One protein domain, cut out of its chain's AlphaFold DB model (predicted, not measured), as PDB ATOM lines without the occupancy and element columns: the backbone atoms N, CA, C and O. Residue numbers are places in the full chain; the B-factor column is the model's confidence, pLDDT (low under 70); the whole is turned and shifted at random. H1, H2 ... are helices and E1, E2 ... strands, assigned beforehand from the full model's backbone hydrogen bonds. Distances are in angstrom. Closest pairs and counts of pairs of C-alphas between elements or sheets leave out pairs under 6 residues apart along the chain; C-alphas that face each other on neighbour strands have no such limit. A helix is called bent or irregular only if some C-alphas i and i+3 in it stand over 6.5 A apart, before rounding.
ATOM      1  N   LEU A 133      24.422  43.236 -23.482       66.12
ATOM      2  CA  LEU A 133      23.121  42.946 -24.077       66.12
ATOM      3  C   LEU A 133      22.169  44.148 -24.026       66.12
ATOM      4  O   LEU A 133      21.398  44.354 -24.961       66.12
ATOM      5  N   VAL A 134      22.248  45.002 -22.998       67.12
ATOM      6  CA  VAL A 134      21.415  46.217 -22.890       67.12
ATOM      7  C   VAL A 134      21.727  47.193 -24.027       67.12
ATOM      8  O   VAL A 134      20.834  47.886 -24.523       67.12
ATOM      9  N   TYR A 135      22.981  47.239 -24.479       65.81
ATOM     10  CA  TYR A 135      23.394  48.054 -25.619       65.81
ATOM     11  C   TYR A 135      22.983  47.441 -26.961       65.81
ATOM     12  O   TYR A 135      22.563  48.181 -27.853       65.81
ATOM     13  N   LEU A 136      23.007  46.111 -27.084       72.50
ATOM     14  CA  LEU A 136      22.476  45.402 -28.249       72.50
ATOM     15  C   LEU A 136      20.954  45.579 -28.397       72.50
ATOM     16  O   LEU A 136      20.494  45.979 -29.465       72.50
ATOM     17  N   VAL A 137      20.171  45.360 -27.333       77.62
ATOM     18  CA  VAL A 137      18.708  45.573 -27.344       77.62
ATOM     19  C   VAL A 137      18.383  47.028 -27.687       77.62
ATOM     20  O   VAL A 137      17.534  47.287 -28.539       77.62
ATOM     21  N   ARG A 138      19.104  48.000 -27.102       73.44
ATOM     22  CA  ARG A 138      18.963  49.424 -27.459       73.44
ATOM     23  C   ARG A 138      19.280  49.702 -28.928       73.44
ATOM     24  O   ARG A 138      18.556  50.484 -29.538       73.44
ATOM     25  N   LEU A 139      20.305  49.073 -29.507       71.69
ATOM     26  CA  LEU A 139      20.616  49.191 -30.935       71.69
ATOM     27  C   LEU A 139      19.483  48.644 -31.803       71.69
ATOM     28  O   LEU A 139      18.986  49.362 -32.663       71.69
ATOM     29  N   LEU A 140      19.029  47.418 -31.555       78.12
ATOM     30  CA  LEU A 140      17.986  46.790 -32.366       78.12
ATOM     31  C   LEU A 140      16.646  47.547 -32.257       78.12
ATOM     32  O   LEU A 140      16.028  47.826 -33.285       78.12
ATOM     33  N   ARG A 141      16.253  47.998 -31.052       82.19
ATOM     34  CA  ARG A 141      15.079  48.873 -30.849       82.19
ATOM     35  C   ARG A 141      15.225  50.212 -31.572       82.19
ATOM     36  O   ARG A 141      14.264  50.702 -32.152       82.19
ATOM     37  N   TYR A 142      16.419  50.806 -31.572       72.75
ATOM     38  CA  TYR A 142      16.673  52.067 -32.270       72.75
ATOM     39  C   TYR A 142      16.510  51.921 -33.792       72.75
ATOM     40  O   TYR A 142      15.851  52.756 -34.409       72.75
ATOM     41  N   LEU A 143      17.032  50.840 -34.388       71.62
ATOM     42  CA  LEU A 143      16.846  50.530 -35.814       71.62
ATOM     43  C   LEU A 143      15.363  50.305 -36.166       71.62
ATOM     44  O   LEU A 143      14.889  50.813 -37.184       71.62
ATOM     45  N   LEU A 144      14.635  49.584 -35.307       80.50
ATOM     46  CA  LEU A 144      13.209  49.295 -35.467       80.50
ATOM     47  C   LEU A 144      12.353  50.573 -35.397       80.50
ATOM     48  O   LEU A 144      11.590  50.855 -36.319       80.50
ATOM     49  N   ASN A 145      12.549  51.401 -34.367       80.19
ATOM     50  CA  ASN A 145      11.808  52.655 -34.179       80.19
ATOM     51  C   ASN A 145      12.034  53.655 -35.328       80.19
ATOM     52  O   ASN A 145      11.123  54.398 -35.685       80.19
ATOM     53  N   HIS A 146      13.219  53.645 -35.949       77.50
ATOM     54  CA  HIS A 146      13.545  54.477 -37.117       77.50
ATOM     55  C   HIS A 146      13.173  53.822 -38.461       77.50
ATOM     56  O   HIS A 146      13.596  54.303 -39.512       77.50
ATOM     57  N   LYS A 147      12.385  52.733 -38.442       81.25
ATOM     58  CA  LYS A 147      11.848  52.031 -39.622       81.25
ATOM     59  C   LYS A 147      12.920  51.675 -40.663       81.25
ATOM     60  O   LYS A 147      12.689  51.759 -41.870       81.25
ATOM     61  N   VAL A 148      14.112  51.278 -40.204       76.00
ATOM     62  CA  VAL A 148      15.226  50.887 -41.081       76.00
ATOM     63  C   VAL A 148      14.848  49.598 -41.812       76.00
ATOM     64  O   VAL A 148      14.939  48.526 -41.230       76.00
ATOM     65  N   ASN A 149      14.429  49.699 -43.076       80.56
ATOM     66  CA  ASN A 149      13.929  48.577 -43.892       80.56
ATOM     67  C   ASN A 149      14.811  48.232 -45.114       80.56
ATOM     68  O   ASN A 149      14.510  47.313 -45.885       80.56
ATOM     69  N   LYS A 150      15.912  48.975 -45.303       76.38
ATOM     70  CA  LYS A 150      16.843  48.855 -46.443       76.38
ATOM     71  C   LYS A 150      18.110  48.055 -46.108       76.38
ATOM     72  O   LYS A 150      19.111  48.176 -46.820       76.38
ATOM     73  N   LEU A 151      18.088  47.247 -45.045       76.38
ATOM     74  CA  LEU A 151      19.225  46.413 -44.670       76.38
ATOM     75  C   LEU A 151      19.428  45.304 -45.717       76.38
ATOM     76  O   LEU A 151      18.504  44.573 -46.054       76.38
ATOM     77  N   VAL A 152      20.648  45.191 -46.238       74.38
ATOM     78  CA  VAL A 152      21.081  44.237 -47.273       74.38
ATOM     79  C   VAL A 152      21.830  43.048 -46.660       74.38
ATOM     80  O   VAL A 152      21.727  41.930 -47.167       74.38
ATOM     81  N   SER A 153      22.542  43.253 -45.548       68.38
ATOM     82  CA  SER A 153      23.060  42.168 -44.711       68.38
ATOM     83  C   SER A 153      22.897  42.471 -43.226       68.38
ATOM     84  O   SER A 153      23.283  43.546 -42.764       68.38
ATOM     85  N   LEU A 154      22.393  41.483 -42.488       77.31
ATOM     86  CA  LEU A 154      22.476  41.415 -41.034       77.31
ATOM     87  C   LEU A 154      23.490  40.336 -40.664       77.31
ATOM     88  O   LEU A 154      23.469  39.263 -41.261       77.31
ATOM     89  N   ARG A 155      24.382  40.627 -39.715       74.19
ATOM     90  CA  ARG A 155      25.398  39.707 -39.201       74.19
ATOM     91  C   ARG A 155      25.503  39.790 -37.672       74.19
ATOM     92  O   ARG A 155      26.226  40.641 -37.187       74.19
ATOM     93  N   VAL A 156      24.909  38.884 -36.899       67.44
ATOM     94  CA  VAL A 156      25.107  38.741 -35.427       67.44
ATOM     95  C   VAL A 156      26.001  37.522 -35.143       67.44
ATOM     96  O   VAL A 156      26.084  36.672 -36.018       67.44
ATOM     97  N   ALA A 157      26.783  37.469 -34.058       63.12
ATOM     98  CA  ALA A 157      27.449  36.228 -33.627       63.12
ATOM     99  C   ALA A 157      28.008  36.242 -32.209       63.12
ATOM    100  O   ALA A 157      28.153  37.307 -31.614       63.12
ATOM    101  N   ASN A 158      28.439  35.059 -31.752       59.78
ATOM    102  CA  ASN A 158      29.234  34.834 -30.538       59.78
ATOM    103  C   ASN A 158      28.480  35.187 -29.247       59.78
ATOM    104  O   ASN A 158      29.089  35.417 -28.205       59.78
ATOM    105  N   MET A 159      27.149  35.277 -29.325       63.81
ATOM    106  CA  MET A 159      26.295  35.700 -28.217       63.81
ATOM    107  C   MET A 159      26.010  34.605 -27.187       63.81
ATOM    108  O   MET A 159      25.423  34.942 -26.167       63.81
ATOM    109  N   SER A 160      26.461  33.356 -27.374       58.34
ATOM    110  CA  SER A 160      26.254  32.280 -26.385       58.34
ATOM    111  C   SER A 160      26.857  32.668 -25.037       58.34
ATOM    112  O   SER A 160      26.232  32.566 -23.988       58.34
ATOM    113  N   ARG A 161      28.043  33.282 -25.092       57.41
ATOM    114  CA  ARG A 161      28.760  33.870 -23.952       57.41
ATOM    115  C   ARG A 161      28.031  35.037 -23.276       57.41
ATOM    116  O   ARG A 161      28.384  35.397 -22.157       57.41
ATOM    117  N   LEU A 162      27.051  35.639 -23.949       55.28
ATOM    118  CA  LEU A 162      26.170  36.657 -23.384       55.28
ATOM    119  C   LEU A 162      24.877  36.019 -22.836       55.28
ATOM    120  O   LEU A 162      24.478  36.334 -21.717       55.28
ATOM    121  N   THR A 163      24.243  35.098 -23.572       54.81
ATOM    122  CA  THR A 163      22.973  34.465 -23.176       54.81
ATOM    123  C   THR A 163      23.117  33.454 -22.035       54.81
ATOM    124  O   THR A 163      22.218  33.392 -21.199       54.81
ATOM    125  N   MET A 164      24.249  32.751 -21.905       53.66
ATOM    126  CA  MET A 164      24.505  31.791 -20.811       53.66
ATOM    127  C   MET A 164      24.383  32.393 -19.399       53.66
ATOM    128  O   MET A 164      24.069  31.676 -18.456       53.66
ATOM    129  N   ARG A 165      24.593  33.708 -19.219       52.19
ATOM    130  CA  ARG A 165      24.431  34.382 -17.912       52.19
ATOM    131  C   ARG A 165      23.011  34.921 -17.661       52.19
ATOM    132  O   ARG A 165      22.779  35.588 -16.655       52.19
ATOM    133  N   TRP A 166      22.045  34.654 -18.543       61.94
ATOM    134  CA  TRP A 166      20.654  35.111 -18.414       61.94
ATOM    135  C   TRP A 166      19.703  34.004 -17.928       61.94
ATOM    136  O   TRP A 166      18.757  33.623 -18.613       61.94
ATOM    137  N   LEU A 167      19.866  33.603 -16.661       51.88
ATOM    138  CA  LEU A 167      18.885  32.796 -15.908       51.88
ATOM    139  C   LEU A 167      17.491  33.465 -15.789       51.88
ATOM    140  O   LEU A 167      16.519  32.834 -15.386       51.88
ATOM    141  N   THR A 168      17.363  34.753 -16.139       54.97
ATOM    142  CA  THR A 168      16.100  35.510 -16.091       54.97
ATOM    143  C   THR A 168      15.464  35.649 -17.481       54.97
ATOM    144  O   THR A 168      15.743  36.584 -18.236       54.97
ATOM    145  N   CYS A 169      14.543  34.725 -17.783       58.91
ATOM    146  CA  CYS A 169      13.822  34.558 -19.059       58.91
ATOM    147  C   CYS A 169      13.382  35.869 -19.755       58.91
ATOM    148  O   CYS A 169      13.538  36.018 -20.971       58.91
ATOM    149  N   GLY A 170      12.887  36.856 -18.995       64.50
ATOM    150  CA  GLY A 170      12.340  38.104 -19.539       64.50
ATOM    151  C   GLY A 170      13.290  38.889 -20.455       64.50
ATOM    152  O   GLY A 170      12.840  39.450 -21.453       64.50
ATOM    153  N   LYS A 171      14.603  38.899 -20.175       66.00
ATOM    154  CA  LYS A 171      15.571  39.647 -20.998       66.00
ATOM    155  C   LYS A 171      15.934  38.919 -22.301       66.00
ATOM    156  O   LYS A 171      16.006  39.570 -23.344       66.00
ATOM    157  N   ARG A 172      16.086  37.580 -22.278       66.44
ATOM    158  CA  ARG A 172      16.338  36.752 -23.487       66.44
ATOM    159  C   ARG A 172      15.183  36.933 -24.481       66.44
ATOM    160  O   ARG A 172      15.414  37.239 -25.650       66.44
ATOM    161  N   LYS A 173      13.944  36.903 -23.973       70.62
ATOM    162  CA  LYS A 173      12.710  37.159 -24.734       70.62
ATOM    163  C   LYS A 173      12.662  38.552 -25.376       70.62
ATOM    164  O   LYS A 173      12.295  38.661 -26.542       70.62
ATOM    165  N   ASP A 174      13.054  39.608 -24.658       78.69
ATOM    166  CA  ASP A 174      13.081  40.988 -25.177       78.69
ATOM    167  C   ASP A 174      14.055  41.158 -26.360       78.69
ATOM    168  O   ASP A 174      13.714  41.741 -27.395       78.69
ATOM    169  N   LEU A 175      15.254  40.576 -26.252       77.44
ATOM    170  CA  LEU A 175      16.245  40.591 -27.326       77.44
ATOM    171  C   LEU A 175      15.745  39.861 -28.582       77.44
ATOM    172  O   LEU A 175      15.807  40.427 -29.675       77.44
ATOM    173  N   ILE A 176      15.202  38.651 -28.422       72.31
ATOM    174  CA  ILE A 176      14.663  37.848 -29.530       72.31
ATOM    175  C   ILE A 176      13.477  38.563 -30.191       72.31
ATOM    176  O   ILE A 176      13.445  38.688 -31.414       72.31
ATOM    177  N   MET A 177      12.540  39.113 -29.410       76.62
ATOM    178  CA  MET A 177      11.390  39.862 -29.937       76.62
ATOM    179  C   MET A 177      11.799  41.153 -30.657       76.62
ATOM    180  O   MET A 177      11.222  41.488 -31.692       76.62
ATOM    181  N   THR A 178      12.823  41.855 -30.170       79.62
ATOM    182  CA  THR A 178      13.354  43.045 -30.848       79.62
ATOM    183  C   THR A 178      14.048  42.674 -32.168       79.62
ATOM    184  O   THR A 178      13.847  43.337 -33.186       79.62
ATOM    185  N   LEU A 179      14.846  41.600 -32.178       78.06
ATOM    186  CA  LEU A 179      15.541  41.105 -33.371       78.06
ATOM    187  C   LEU A 179      14.555  40.569 -34.425       78.06
ATOM    188  O   LEU A 179      14.719  40.845 -35.614       78.06
ATOM    189  N   ARG A 180      13.487  39.897 -33.976       76.75
ATOM    190  CA  ARG A 180      12.326  39.498 -34.782       76.75
ATOM    191  C   ARG A 180      11.679  40.706 -35.455       76.75
ATOM    192  O   ARG A 180      11.635  40.752 -36.677       76.75
ATOM    193  N   GLY A 181      11.250  41.702 -34.675       79.25
ATOM    194  CA  GLY A 181      10.586  42.896 -35.210       79.25
ATOM    195  C   GLY A 181      11.457  43.667 -36.209       79.25
ATOM    196  O   GLY A 181      10.952  44.168 -37.212       79.25
ATOM    197  N   LEU A 182      12.778  43.708 -35.990       78.50
ATOM    198  CA  LEU A 182      13.713  44.285 -36.956       78.50
ATOM    199  C   LEU A 182      13.753  43.500 -38.276       78.50
ATOM    200  O   LEU A 182      13.844  44.125 -39.332       78.50
ATOM    201  N   LEU A 183      13.699  42.165 -38.240       76.88
ATOM    202  CA  LEU A 183      13.690  41.312 -39.434       76.88
ATOM    203  C   LEU A 183      12.357  41.357 -40.182       76.88
ATOM    204  O   LEU A 183      12.373  41.499 -41.404       76.88
ATOM    205  N   ASP A 184      11.234  41.350 -39.460       78.81
ATOM    206  CA  ASP A 184       9.884  41.532 -40.014       78.81
ATOM    207  C   ASP A 184       9.749  42.886 -40.758       78.81
ATOM    208  O   ASP A 184       8.934  43.033 -41.665       78.81
ATOM    209  N   CYS A 185      10.610  43.867 -40.448       77.62
ATOM    210  CA  CYS A 185      10.693  45.152 -41.148       77.62
ATOM    211  C   CYS A 185      11.622  45.184 -42.387       77.62
ATOM    212  O   CYS A 185      11.674  46.222 -43.050       77.62
ATOM    213  N   GLN A 186      12.389  44.135 -42.725       80.00
ATOM    214  CA  GLN A 186      13.368  44.203 -43.831       80.00
ATOM    215  C   GLN A 186      12.803  43.796 -45.194       80.00
ATOM    216  O   GLN A 186      12.379  42.665 -45.402       80.00
ATOM    217  N   THR A 187      12.942  44.675 -46.191       78.44
ATOM    218  CA  THR A 187      12.509  44.402 -47.578       78.44
ATOM    219  C   THR A 187      13.663  44.172 -48.563       78.44
ATOM    220  O   THR A 187      13.436  43.760 -49.702       78.44
ATOM    221  N   ASN A 188      14.910  44.425 -48.149       74.50
ATOM    222  CA  ASN A 188      16.089  44.433 -49.029       74.50
ATOM    223  C   ASN A 188      17.181  43.415 -48.651       74.50
ATOM    224  O   ASN A 188      18.270  43.440 -49.233       74.50
ATOM    225  N   LEU A 189      16.901  42.527 -47.695       69.88
ATOM    226  CA  LEU A 189      17.880  41.614 -47.114       69.88
ATOM    227  C   LEU A 189      18.306  40.529 -48.118       69.88
ATOM    228  O   LEU A 189      17.469  39.880 -48.741       69.88
ATOM    229  N   LEU A 224      41.746  68.441 -47.053       84.38
ATOM    230  CA  LEU A 224      41.087  67.411 -47.862       84.38
ATOM    231  C   LEU A 224      39.630  67.791 -48.211       84.38
ATOM    232  O   LEU A 224      38.814  67.965 -47.301       84.38
ATOM    233  N   PRO A 225      39.242  67.801 -49.503       91.19
ATOM    234  CA  PRO A 225      37.858  68.038 -49.901       91.19
ATOM    235  C   PRO A 225      36.889  67.012 -49.299       91.19
ATOM    236  O   PRO A 225      37.180  65.812 -49.248       91.19
ATOM    237  N   TYR A 226      35.684  67.458 -48.930       90.88
ATOM    238  CA  TYR A 226      34.644  66.617 -48.319       90.88
ATOM    239  C   TYR A 226      34.388  65.274 -49.049       90.88
ATOM    240  O   TYR A 226      34.289  64.248 -48.368       90.88
ATOM    241  N   PRO A 227      34.349  65.187 -50.401       92.19
ATOM    242  CA  PRO A 227      34.197  63.905 -51.097       92.19
ATOM    243  C   PRO A 227      35.350  62.917 -50.849       92.19
ATOM    244  O   PRO A 227      35.115  61.709 -50.778       92.19
ATOM    245  N   ALA A 228      36.582  63.414 -50.687       90.75
ATOM    246  CA  ALA A 228      37.753  62.597 -50.378       90.75
ATOM    247  C   ALA A 228      37.704  62.097 -48.928       90.75
ATOM    248  O   ALA A 228      37.815  60.891 -48.701       90.75
ATOM    249  N   LEU A 229      37.405  62.982 -47.963       92.38
ATOM    250  CA  LEU A 229      37.169  62.593 -46.566       92.38
ATOM    251  C   LEU A 229      36.079  61.520 -46.467       92.38
ATOM    252  O   LEU A 229      36.299  60.459 -45.888       92.38
ATOM    253  N   LYS A 230      34.926  61.741 -47.106       91.50
ATOM    254  CA  LYS A 230      33.804  60.791 -47.148       91.50
ATOM    255  C   LYS A 230      34.205  59.423 -47.723       91.50
ATOM    256  O   LYS A 230      33.693  58.399 -47.269       91.50
ATOM    257  N   ARG A 231      35.147  59.375 -48.676       89.94
ATOM    258  CA  ARG A 231      35.688  58.123 -49.235       89.94
ATOM    259  C   ARG A 231      36.672  57.431 -48.284       89.94
ATOM    260  O   ARG A 231      36.570  56.217 -48.127       89.94
ATOM    261  N   ILE A 232      37.537  58.175 -47.589       91.56
ATOM    262  CA  ILE A 232      38.417  57.645 -46.528       91.56
ATOM    263  C   ILE A 232      37.574  57.052 -45.388       91.56
ATOM    264  O   ILE A 232      37.749  55.890 -45.021       91.56
ATOM    265  N   TYR A 233      36.574  57.793 -44.905       91.75
ATOM    266  CA  TYR A 233      35.624  57.334 -43.888       91.75
ATOM    267  C   TYR A 233      34.914  56.026 -44.258       91.75
ATOM    268  O   TYR A 233      34.677  55.187 -43.388       91.75
ATOM    269  N   ALA A 234      34.571  55.828 -45.534       86.62
ATOM    270  CA  ALA A 234      33.942  54.595 -45.997       86.62
ATOM    271  C   ALA A 234      34.878  53.372 -45.897       86.62
ATOM    272  O   ALA A 234      34.392  52.269 -45.634       86.62
ATOM    273  N   LEU A 235      36.193  53.569 -46.060       86.75
ATOM    274  CA  LEU A 235      37.223  52.527 -45.969       86.75
ATOM    275  C   LEU A 235      37.627  52.212 -44.519       86.75
ATOM    276  O   LEU A 235      37.836  51.045 -44.188       86.75
ATOM    277  N   LEU A 236      37.699  53.225 -43.646       86.44
ATOM    278  CA  LEU A 236      38.093  53.051 -42.244       86.44
ATOM    279  C   LEU A 236      37.123  52.143 -41.458       86.44
ATOM    280  O   LEU A 236      35.903  52.222 -41.657       86.44
ATOM    281  N   PRO A 237      37.617  51.332 -40.501       82.69
ATOM    282  CA  PRO A 237      36.774  50.599 -39.563       82.69
ATOM    283  C   PRO A 237      36.146  51.542 -38.522       82.69
ATOM    284  O   PRO A 237      36.611  52.656 -38.285       82.69
ATOM    285  N   ASN A 238      35.087  51.078 -37.850       80.31
ATOM    286  CA  ASN A 238      34.261  51.910 -36.964       80.31
ATOM    287  C   ASN A 238      35.037  52.646 -35.854       80.31
ATOM    288  O   ASN A 238      34.663  53.767 -35.523       80.31
ATOM    289  N   LYS A 239      36.095  52.048 -35.285       82.62
ATOM    290  CA  LYS A 239      36.953  52.695 -34.274       82.62
ATOM    291  C   LYS A 239      37.622  53.949 -34.845       82.62
ATOM    292  O   LYS A 239      37.509  55.026 -34.268       82.62
ATOM    293  N   ASP A 240      38.261  53.805 -35.997       88.19
ATOM    294  CA  ASP A 240      39.187  54.809 -36.512       88.19
ATOM    295  C   ASP A 240      38.446  55.981 -37.165       88.19
ATOM    296  O   ASP A 240      38.939  57.100 -37.143       88.19
ATOM    297  N   ARG A 241      37.193  55.778 -37.596       88.88
ATOM    298  CA  ARG A 241      36.257  56.864 -37.954       88.88
ATOM    299  C   ARG A 241      36.028  57.854 -36.807       88.88
ATOM    300  O   ARG A 241      35.987  59.061 -37.038       88.88
ATOM    301  N   TYR A 242      35.867  57.361 -35.575       84.94
ATOM    302  CA  TYR A 242      35.695  58.230 -34.407       84.94
ATOM    303  C   TYR A 242      37.000  58.939 -34.027       84.94
ATOM    304  O   TYR A 242      36.944  60.094 -33.620       84.94
ATOM    305  N   ASN A 243      38.152  58.286 -34.210       86.88
ATOM    306  CA  ASN A 243      39.467  58.900 -34.001       86.88
ATOM    307  C   ASN A 243      39.748  59.993 -35.051       86.88
ATOM    308  O   ASN A 243      40.166  61.092 -34.708       86.88
ATOM    309  N   MET A 244      39.432  59.728 -36.322       91.31
ATOM    310  CA  MET A 244      39.516  60.699 -37.417       91.31
ATOM    311  C   MET A 244      38.628  61.926 -37.144       91.31
ATOM    312  O   MET A 244      39.050  63.057 -37.363       91.31
ATOM    313  N   ALA A 245      37.438  61.721 -36.568       89.56
ATOM    314  CA  ALA A 245      36.475  62.795 -36.308       89.56
ATOM    315  C   ALA A 245      36.878  63.753 -35.176       89.56
ATOM    316  O   ALA A 245      36.227  64.781 -35.004       89.56
ATOM    317  N   VAL A 246      37.901  63.413 -34.384       86.88
ATOM    318  CA  VAL A 246      38.450  64.289 -33.334       86.88
ATOM    319  C   VAL A 246      39.789  64.922 -33.723       86.88
ATOM    320  O   VAL A 246      40.326  65.695 -32.938       86.88
ATOM    321  N   ALA A 247      40.315  64.647 -34.923       88.69
ATOM    322  CA  ALA A 247      41.582  65.220 -35.387       88.69
ATOM    323  C   ALA A 247      41.473  66.723 -35.717       88.69
ATOM    324  O   ALA A 247      42.372  67.492 -35.393       88.69
ATOM    325  N   CYS A 248      40.370  67.157 -36.339       89.56
ATOM    326  CA  CYS A 248      40.028  68.574 -36.506       89.56
ATOM    327  C   CYS A 248      38.515  68.762 -36.772       89.56
ATOM    328  O   CYS A 248      37.844  67.793 -37.143       89.56
ATOM    329  N   PRO A 249      37.955  69.983 -36.639       87.75
ATOM    330  CA  PRO A 249      36.521  70.227 -36.839       87.75
ATOM    331  C   PRO A 249      35.997  69.821 -38.226       87.75
ATOM    332  O   PRO A 249      34.964  69.156 -38.306       87.75
ATOM    333  N   LEU A 250      36.737  70.134 -39.300       89.81
ATOM    334  CA  LEU A 250      36.403  69.766 -40.689       89.81
ATOM    335  C   LEU A 250      36.257  68.248 -40.874       89.81
ATOM    336  O   LEU A 250      35.391  67.777 -41.606       89.81
ATOM    337  N   TRP A 251      37.075  67.464 -40.170       92.19
ATOM    338  CA  TRP A 251      37.026  66.005 -40.238       92.19
ATOM    339  C   TRP A 251      35.843  65.411 -39.459       92.19
ATOM    340  O   TRP A 251      35.503  64.252 -39.675       92.19
ATOM    341  N   SER A 252      35.163  66.181 -38.600       90.06
ATOM    342  CA  SER A 252      33.978  65.691 -37.885       90.06
ATOM    343  C   SER A 252      32.708  65.647 -38.751       90.06
ATOM    344  O   SER A 252      31.838  64.809 -38.513       90.06
ATOM    345  N   GLU A 253      32.602  66.492 -39.783       89.38
ATOM    346  CA  GLU A 253      31.388  66.640 -40.599       89.38
ATOM    347  C   GLU A 253      30.972  65.345 -41.343       89.38
ATOM    348  O   GLU A 253      29.805  64.942 -41.229       89.38
ATOM    349  N   PRO A 254      31.876  64.602 -42.026       90.25
ATOM    350  CA  PRO A 254      31.519  63.356 -42.713       90.25
ATOM    351  C   PRO A 254      31.024  62.254 -41.766       90.25
ATOM    352  O   PRO A 254      30.315  61.354 -42.220       90.25
ATOM    353  N   LEU A 255      31.322  62.337 -40.458       86.94
ATOM    354  CA  LEU A 255      30.807  61.412 -39.440       86.94
ATOM    355  C   LEU A 255      29.267  61.455 -39.340       86.94
ATOM    356  O   LEU A 255      28.659  60.496 -38.870       86.94
ATOM    357  N   THR A 256      28.618  62.528 -39.801       83.50
ATOM    358  CA  THR A 256      27.147  62.639 -39.833       83.50
ATOM    359  C   THR A 256      26.518  62.028 -41.093       83.50
ATOM    360  O   THR A 256      25.353  61.625 -41.075       83.50
ATOM    361  N   SER A 257      27.276  61.898 -42.189       86.19
ATOM    362  CA  SER A 257      26.757  61.446 -43.485       86.19
ATOM    363  C   SER A 257      26.410  59.953 -43.457       86.19
ATOM    364  O   SER A 257      27.292  59.092 -43.436       86.19
ATOM    365  N   GLY A 258      25.121  59.620 -43.574       80.75
ATOM    366  CA  GLY A 258      24.632  58.237 -43.526       80.75
ATOM    367  C   GLY A 258      25.322  57.256 -44.491       80.75
ATOM    368  O   GLY A 258      25.424  56.068 -44.193       80.75
ATOM    369  N   ASP A 259      25.866  57.731 -45.616       82.50
ATOM    370  CA  ASP A 259      26.540  56.876 -46.600       82.50
ATOM    371  C   ASP A 259      27.762  56.126 -46.062       82.50
ATOM    372  O   ASP A 259      27.986  54.981 -46.455       82.50
ATOM    373  N   ILE A 260      28.536  56.723 -45.150       86.56
ATOM    374  CA  ILE A 260      29.703  56.039 -44.570       86.56
ATOM    375  C   ILE A 260      29.252  54.920 -43.617       86.56
ATOM    376  O   ILE A 260      29.882  53.865 -43.521       86.56
ATOM    377  N   TRP A 261      28.085  55.097 -42.994       84.12
ATOM    378  CA  TRP A 261      27.439  54.145 -42.093       84.12
ATOM    379  C   TRP A 261      26.617  53.071 -42.810       84.12
ATOM    380  O   TRP A 261      26.058  52.193 -42.153       84.12
ATOM    381  N   ARG A 262      26.626  53.045 -44.153       82.19
ATOM    382  CA  ARG A 262      26.088  51.922 -44.940       82.19
ATOM    383  C   ARG A 262      26.642  50.576 -44.464       82.19
ATOM    384  O   ARG A 262      25.900  49.602 -44.518       82.19
ATOM    385  N   LYS A 263      27.885  50.508 -43.968       80.19
ATOM    386  CA  LYS A 263      28.453  49.332 -43.285       80.19
ATOM    387  C   LYS A 263      28.829  49.679 -41.841       80.19
ATOM    388  O   LYS A 263      29.498  50.681 -41.605       80.19
ATOM    389  N   LEU A 264      28.431  48.821 -40.904       80.31
ATOM    390  CA  LEU A 264      28.736  48.895 -39.475       80.31
ATOM    391  C   LEU A 264      29.316  47.571 -38.989       80.31
ATOM    392  O   LEU A 264      28.848  46.506 -39.383       80.31
ATOM    393  N   ASN A 265      30.286  47.644 -38.079       79.38
ATOM    394  CA  ASN A 265      30.742  46.508 -37.286       79.38
ATOM    395  C   ASN A 265      30.806  46.950 -35.818       79.38
ATOM    396  O   ASN A 265      31.551  47.875 -35.491       79.38
ATOM    397  N   PHE A 266      30.026  46.315 -34.953       78.38
ATOM    398  CA  PHE A 266      30.144  46.423 -33.503       78.38
ATOM    399  C   PHE A 266      30.748  45.137 -32.959       78.38
ATOM    400  O   PHE A 266      30.390  44.045 -33.406       78.38
ATOM    401  N   ARG A 267      31.621  45.270 -31.966       77.00
ATOM    402  CA  ARG A 267      31.972  44.185 -31.060       77.00
ATOM    403  C   ARG A 267      31.311  44.474 -29.716       77.00
ATOM    404  O   ARG A 267      31.320  45.621 -29.279       77.00
ATOM    405  N   PHE A 268      30.714  43.456 -29.107       71.38
ATOM    406  CA  PHE A 268      30.174  43.528 -27.753       71.38
ATOM    407  C   PHE A 268      31.080  42.708 -26.841       71.38
ATOM    408  O   PHE A 268      31.185  41.490 -26.970       71.38
ATOM    409  N   ASN A 269      31.820  43.416 -25.995       74.19
ATOM    410  CA  ASN A 269      32.894  42.879 -25.164       74.19
ATOM    411  C   ASN A 269      33.165  43.747 -23.922       74.19
ATOM    412  O   ASN A 269      34.290  43.744 -23.418       74.19
ATOM    413  N   ARG A 270      32.170  44.522 -23.463       68.81
ATOM    414  CA  ARG A 270      32.233  45.540 -22.391       68.81
ATOM    415  C   ARG A 270      33.038  46.789 -22.768       68.81
ATOM    416  O   ARG A 270      32.579  47.907 -22.545       68.81
ATOM    417  N   VAL A 271      34.189  46.623 -23.420       72.62
ATOM    418  CA  VAL A 271      35.103  47.713 -23.813       72.62
ATOM    419  C   VAL A 271      34.555  48.562 -24.971       72.62
ATOM    420  O   VAL A 271      34.770  49.776 -25.004       72.62
ATOM    421  N   GLU A 272      33.855  47.958 -25.935       71.62
ATOM    422  CA  GLU A 272      33.373  48.650 -27.143       71.62
ATOM    423  C   GLU A 272      31.865  48.965 -27.146       71.62
ATOM    424  O   GLU A 272      31.406  49.742 -27.982       71.62
ATOM    425  N   ASP A 273      31.092  48.452 -26.189       72.88
ATOM    426  CA  ASP A 273      29.621  48.496 -26.192       72.88
ATOM    427  C   ASP A 273      29.054  49.929 -26.162       72.88
ATOM    428  O   ASP A 273      28.043  50.249 -26.798       72.88
ATOM    429  N   TRP A 274      29.752  50.841 -25.479       77.44
ATOM    430  CA  TRP A 274      29.413  52.267 -25.448       77.44
ATOM    431  C   TRP A 274      29.488  52.926 -26.834       77.44
ATOM    432  O   TRP A 274      28.857  53.961 -27.047       77.44
ATOM    433  N   LYS A 275      30.201  52.336 -27.803       72.69
ATOM    434  CA  LYS A 275      30.229  52.802 -29.199       72.69
ATOM    435  C   LYS A 275      28.904  52.512 -29.900       72.69
ATOM    436  O   LYS A 275      28.459  53.341 -30.691       72.69
ATOM    437  N   ALA A 276      28.232  51.404 -29.570       70.94
ATOM    438  CA  ALA A 276      26.864  51.143 -30.022       70.94
ATOM    439  C   ALA A 276      25.878  52.142 -29.392       70.94
ATOM    440  O   ALA A 276      25.068  52.726 -30.107       70.94
ATOM    441  N   LYS A 277      26.020  52.439 -28.089       72.75
ATOM    442  CA  LYS A 277      25.255  53.502 -27.404       72.75
ATOM    443  C   LYS A 277      25.456  54.877 -28.059       72.75
ATOM    444  O   LYS A 277      24.494  55.575 -28.349       72.75
ATOM    445  N   ARG A 278      26.707  55.278 -28.309       72.19
ATOM    446  CA  ARG A 278      27.038  56.582 -28.908       72.19
ATOM    447  C   ARG A 278      26.566  56.674 -30.359       72.19
ATOM    448  O   ARG A 278      26.149  57.750 -30.770       72.19
ATOM    449  N   PHE A 279      26.576  55.563 -31.098       72.88
ATOM    450  CA  PHE A 279      25.980  55.482 -32.429       72.88
ATOM    451  C   PHE A 279      24.465  55.730 -32.378       72.88
ATOM    452  O   PHE A 279      23.992  56.659 -33.024       72.88
ATOM    453  N   THR A 280      23.709  54.992 -31.552       67.69
ATOM    454  CA  THR A 280      22.244  55.179 -31.441       67.69
ATOM    455  C   THR A 280      21.837  56.537 -30.867       67.69
ATOM    456  O   THR A 280      20.717  56.981 -31.079       67.69
ATOM    457  N   GLN A 281      22.732  57.220 -30.153       68.12
ATOM    458  CA  GLN A 281      22.488  58.570 -29.642       68.12
ATOM    459  C   GLN A 281      22.865  59.694 -30.620       68.12
ATOM    460  O   GLN A 281      22.472  60.832 -30.371       68.12
ATOM    461  N   LYS A 282      23.654  59.434 -31.679       69.00
ATOM    462  CA  LYS A 282      24.223  60.499 -32.536       69.00
ATOM    463  C   LYS A 282      24.153  60.273 -34.049       69.00
ATOM    464  O   LYS A 282      24.468  61.202 -34.784       69.00
ATOM    465  N   VAL A 283      23.776  59.089 -34.534       66.06
ATOM    466  CA  VAL A 283      23.799  58.768 -35.972       66.06
ATOM    467  C   VAL A 283      22.456  58.213 -36.436       66.06
ATOM    468  O   VAL A 283      22.032  57.140 -36.010       66.06
ATOM    469  N   LEU A 284      21.818  58.921 -37.374       62.06
ATOM    470  CA  LEU A 284      20.558  58.494 -37.986       62.06
ATOM    471  C   LEU A 284      20.752  57.173 -38.760       62.06
ATOM    472  O   LEU A 284      21.564  57.111 -39.687       62.06
ATOM    473  N   PRO A 285      20.002  56.104 -38.435       63.38
ATOM    474  CA  PRO A 285      20.340  54.754 -38.878       63.38
ATOM    475  C   PRO A 285      19.742  54.383 -40.245       63.38
ATOM    476  O   PRO A 285      20.038  53.318 -40.781       63.38
ATOM    477  N   VAL A 286      18.915  55.254 -40.831       68.88
ATOM    478  CA  VAL A 286      18.177  55.037 -42.094       68.88
ATOM    479  C   VAL A 286      19.054  54.718 -43.313       68.88
ATOM    480  O   VAL A 286      18.550  54.209 -44.314       68.88
ATOM    481  N   ALA A 287      20.363  54.971 -43.239       72.12
ATOM    482  CA  ALA A 287      21.321  54.650 -44.296       72.12
ATOM    483  C   ALA A 287      22.076  53.317 -44.101       72.12
ATOM    484  O   ALA A 287      22.788  52.894 -45.015       72.12
ATOM    485  N   VAL A 288      21.934  52.640 -42.954       77.81
ATOM    486  CA  VAL A 288      22.630  51.375 -42.666       77.81
ATOM    487  C   VAL A 288      22.128  50.272 -43.606       77.81
ATOM    488  O   VAL A 288      20.930  50.028 -43.720       77.81
ATOM    489  N   ARG A 289      23.058  49.579 -44.278       74.50
ATOM    490  CA  ARG A 289      22.771  48.469 -45.207       74.50
ATOM    491  C   ARG A 289      23.468  47.159 -44.840       74.50
ATOM    492  O   ARG A 289      22.988  46.101 -45.222       74.50
ATOM    493  N   TYR A 290      24.581  47.194 -44.120       74.56
ATOM    494  CA  TYR A 290      25.377  46.018 -43.774       74.56
ATOM    495  C   TYR A 290      25.761  46.118 -42.297       74.56
ATOM    496  O   TYR A 290      26.738  46.780 -41.957       74.56
ATOM    497  N   LEU A 291      24.974  45.502 -41.418       75.75
ATOM    498  CA  LEU A 291      25.215  45.518 -39.977       75.75
ATOM    499  C   LEU A 291      25.939  44.245 -39.552       75.75
ATOM    500  O   LEU A 291      25.485  43.146 -39.857       75.75
ATOM    501  N   ASN A 292      27.044  44.398 -38.829       72.94
ATOM    502  CA  ASN A 292      27.795  43.316 -38.213       72.94
ATOM    503  C   ASN A 292      27.954  43.550 -36.707       72.94
ATOM    504  O   ASN A 292      28.177  44.674 -36.263       72.94
ATOM    505  N   ILE A 293      27.799  42.479 -35.943       71.69
ATOM    506  CA  ILE A 293      27.713  42.399 -34.489       71.69
ATOM    507  C   ILE A 293      28.492  41.134 -34.092       71.69
ATOM    508  O   ILE A 293      28.210  40.042 -34.597       71.69
ATOM    509  N   ASP A 294      29.514  41.297 -33.256       70.69
ATOM    510  CA  ASP A 294      30.437  40.247 -32.812       70.69
ATOM    511  C   ASP A 294      30.550  40.251 -31.283       70.69
ATOM    512  O   ASP A 294      31.179  41.131 -30.706       70.69
ATOM    513  N   CYS A 295      29.949  39.279 -30.609       66.81
ATOM    514  CA  CYS A 295      29.874  39.239 -29.149       66.81
ATOM    515  C   CYS A 295      31.018  38.442 -28.488       66.81
ATOM    516  O   CYS A 295      30.871  37.957 -27.366       66.81
TER     517      CYS A 295
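This is residues 133 to 189 and 224 to 295 of the 308 residues of an uncharacterized protein of Biomphalaria glabrata (UniProt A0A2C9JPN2). A small wall of three parallel strands, E1, E3 and E2, stands with a loosely fitted row of helices H3, H1 and H7 on one side; H1 and H7 are behind the sheet, H3 lies out past E1, and the other face is bare of named helices. Beyond E2 a separate head of three short helices, H4, H5 and H6, makes one end of the longest axis, and the small H2 sits off the other end of the body, near the beginning of H1. The printed part has 129 residues with seven named helices and three named strands, in the order H1, E1, H2, H3, H4, H5, H6, E2, H7, E3; the class is mostly helix. The whole is compact, with a radius of gyration of the C-alphas of 15.4 A, but its outline is elongated, spanning 51 by 33 by 21 A.

In the sheet, E1 is residues 153 to 155, E3 is residues 290 to 294 and 13.4 A long, and E2 is residues 263 to 267 and 13.7 A long. E3 ends with C-alpha 294 at (30.437, 40.247, -32.812). H1, residues 133 to 145, begins with C-alpha 133 at (23.121, 42.946, -24.077) and is 18.0 A long. H3, residues 169 to 184, is the longest helix, 22.4 A, and H7, residues 273 to 282, measures 14.6 A. H2 is residues 160 to 163. H4, residues 226 to 235, begins with C-alpha 226 at (34.644, 66.617, -48.319) and is 14.5 A long; H5 is residues 238 to 244, and H6 is residues 249 to 256 and 12.4 A long. H6 is irregular, but only just: C-alphas 251 and 254 are 6.6 A apart.

E3 is the inner strand, between the edge strands E1 and E2. E1 and E3 are parallel at 4 degrees, with N 155 and O 291 within hydrogen-bond range at 2.8 A. E3 and E2 are parallel at 9 degrees, with N 266 and O 292 at 2.8 A. E2, H7 and E3 form a strand-helix-strand unit, two parallel neighbour strands joined through a helix, with a right-handed crossover. H7 only grazes the sheet, with residues 273 to 276. H1 touches H7, their closest C-alphas being those of Tyr 135 and Lys 277 at 6.0 A, at a shallow tilt of 25 degrees, the same way. H1 also touches H3, closest at Leu 144 and Leu 182, 5.3 A between C-alphas, at a shallow tilt of 33 degrees, only just short of steep, the same way. H2 is close to H1 but not clearly touching, with the C-alphas of Leu 133 and Leu 162 closest at 7.0 A. H5 only grazes the sheet, with residues 238 to 239. H5 and H6 form a helical hairpin and touch, closest at the C-alphas of Met 244 and Trp 251, 6.5 A, at a shallow tilt of 24 degrees, opposite ways. H4 touches H6, closest at the C-alphas of Lys 230 and Pro 254, 5.6 A, at a steep tilt of 59 degrees, the same way. H3 stays apart from H5, H6 and H7, for instance. Each O i to N i+4 pair is within hydrogen-bond range in H1, H3, H4 and H7, but 2 of 3 are in H5 and 0 of 4 in H6, where 3 of 5 O i to N i+3 pairs are; H2 is too short for an O i to N i+4 pair.

The two C-alphas farthest apart, those of Leu 167 and Pro 225, are 52.5 A apart. Residues 190 to 223 are not printed, and C-alphas 189 and 224 stand 34.7 A apart across this cut, which falls in the link from H3 to H4. Of the links that are printed whole, none is long. The mean pLDDT of the printed part is 76.3; among the 31 residues under 70 are residues 156 to 172 and 280 to 286.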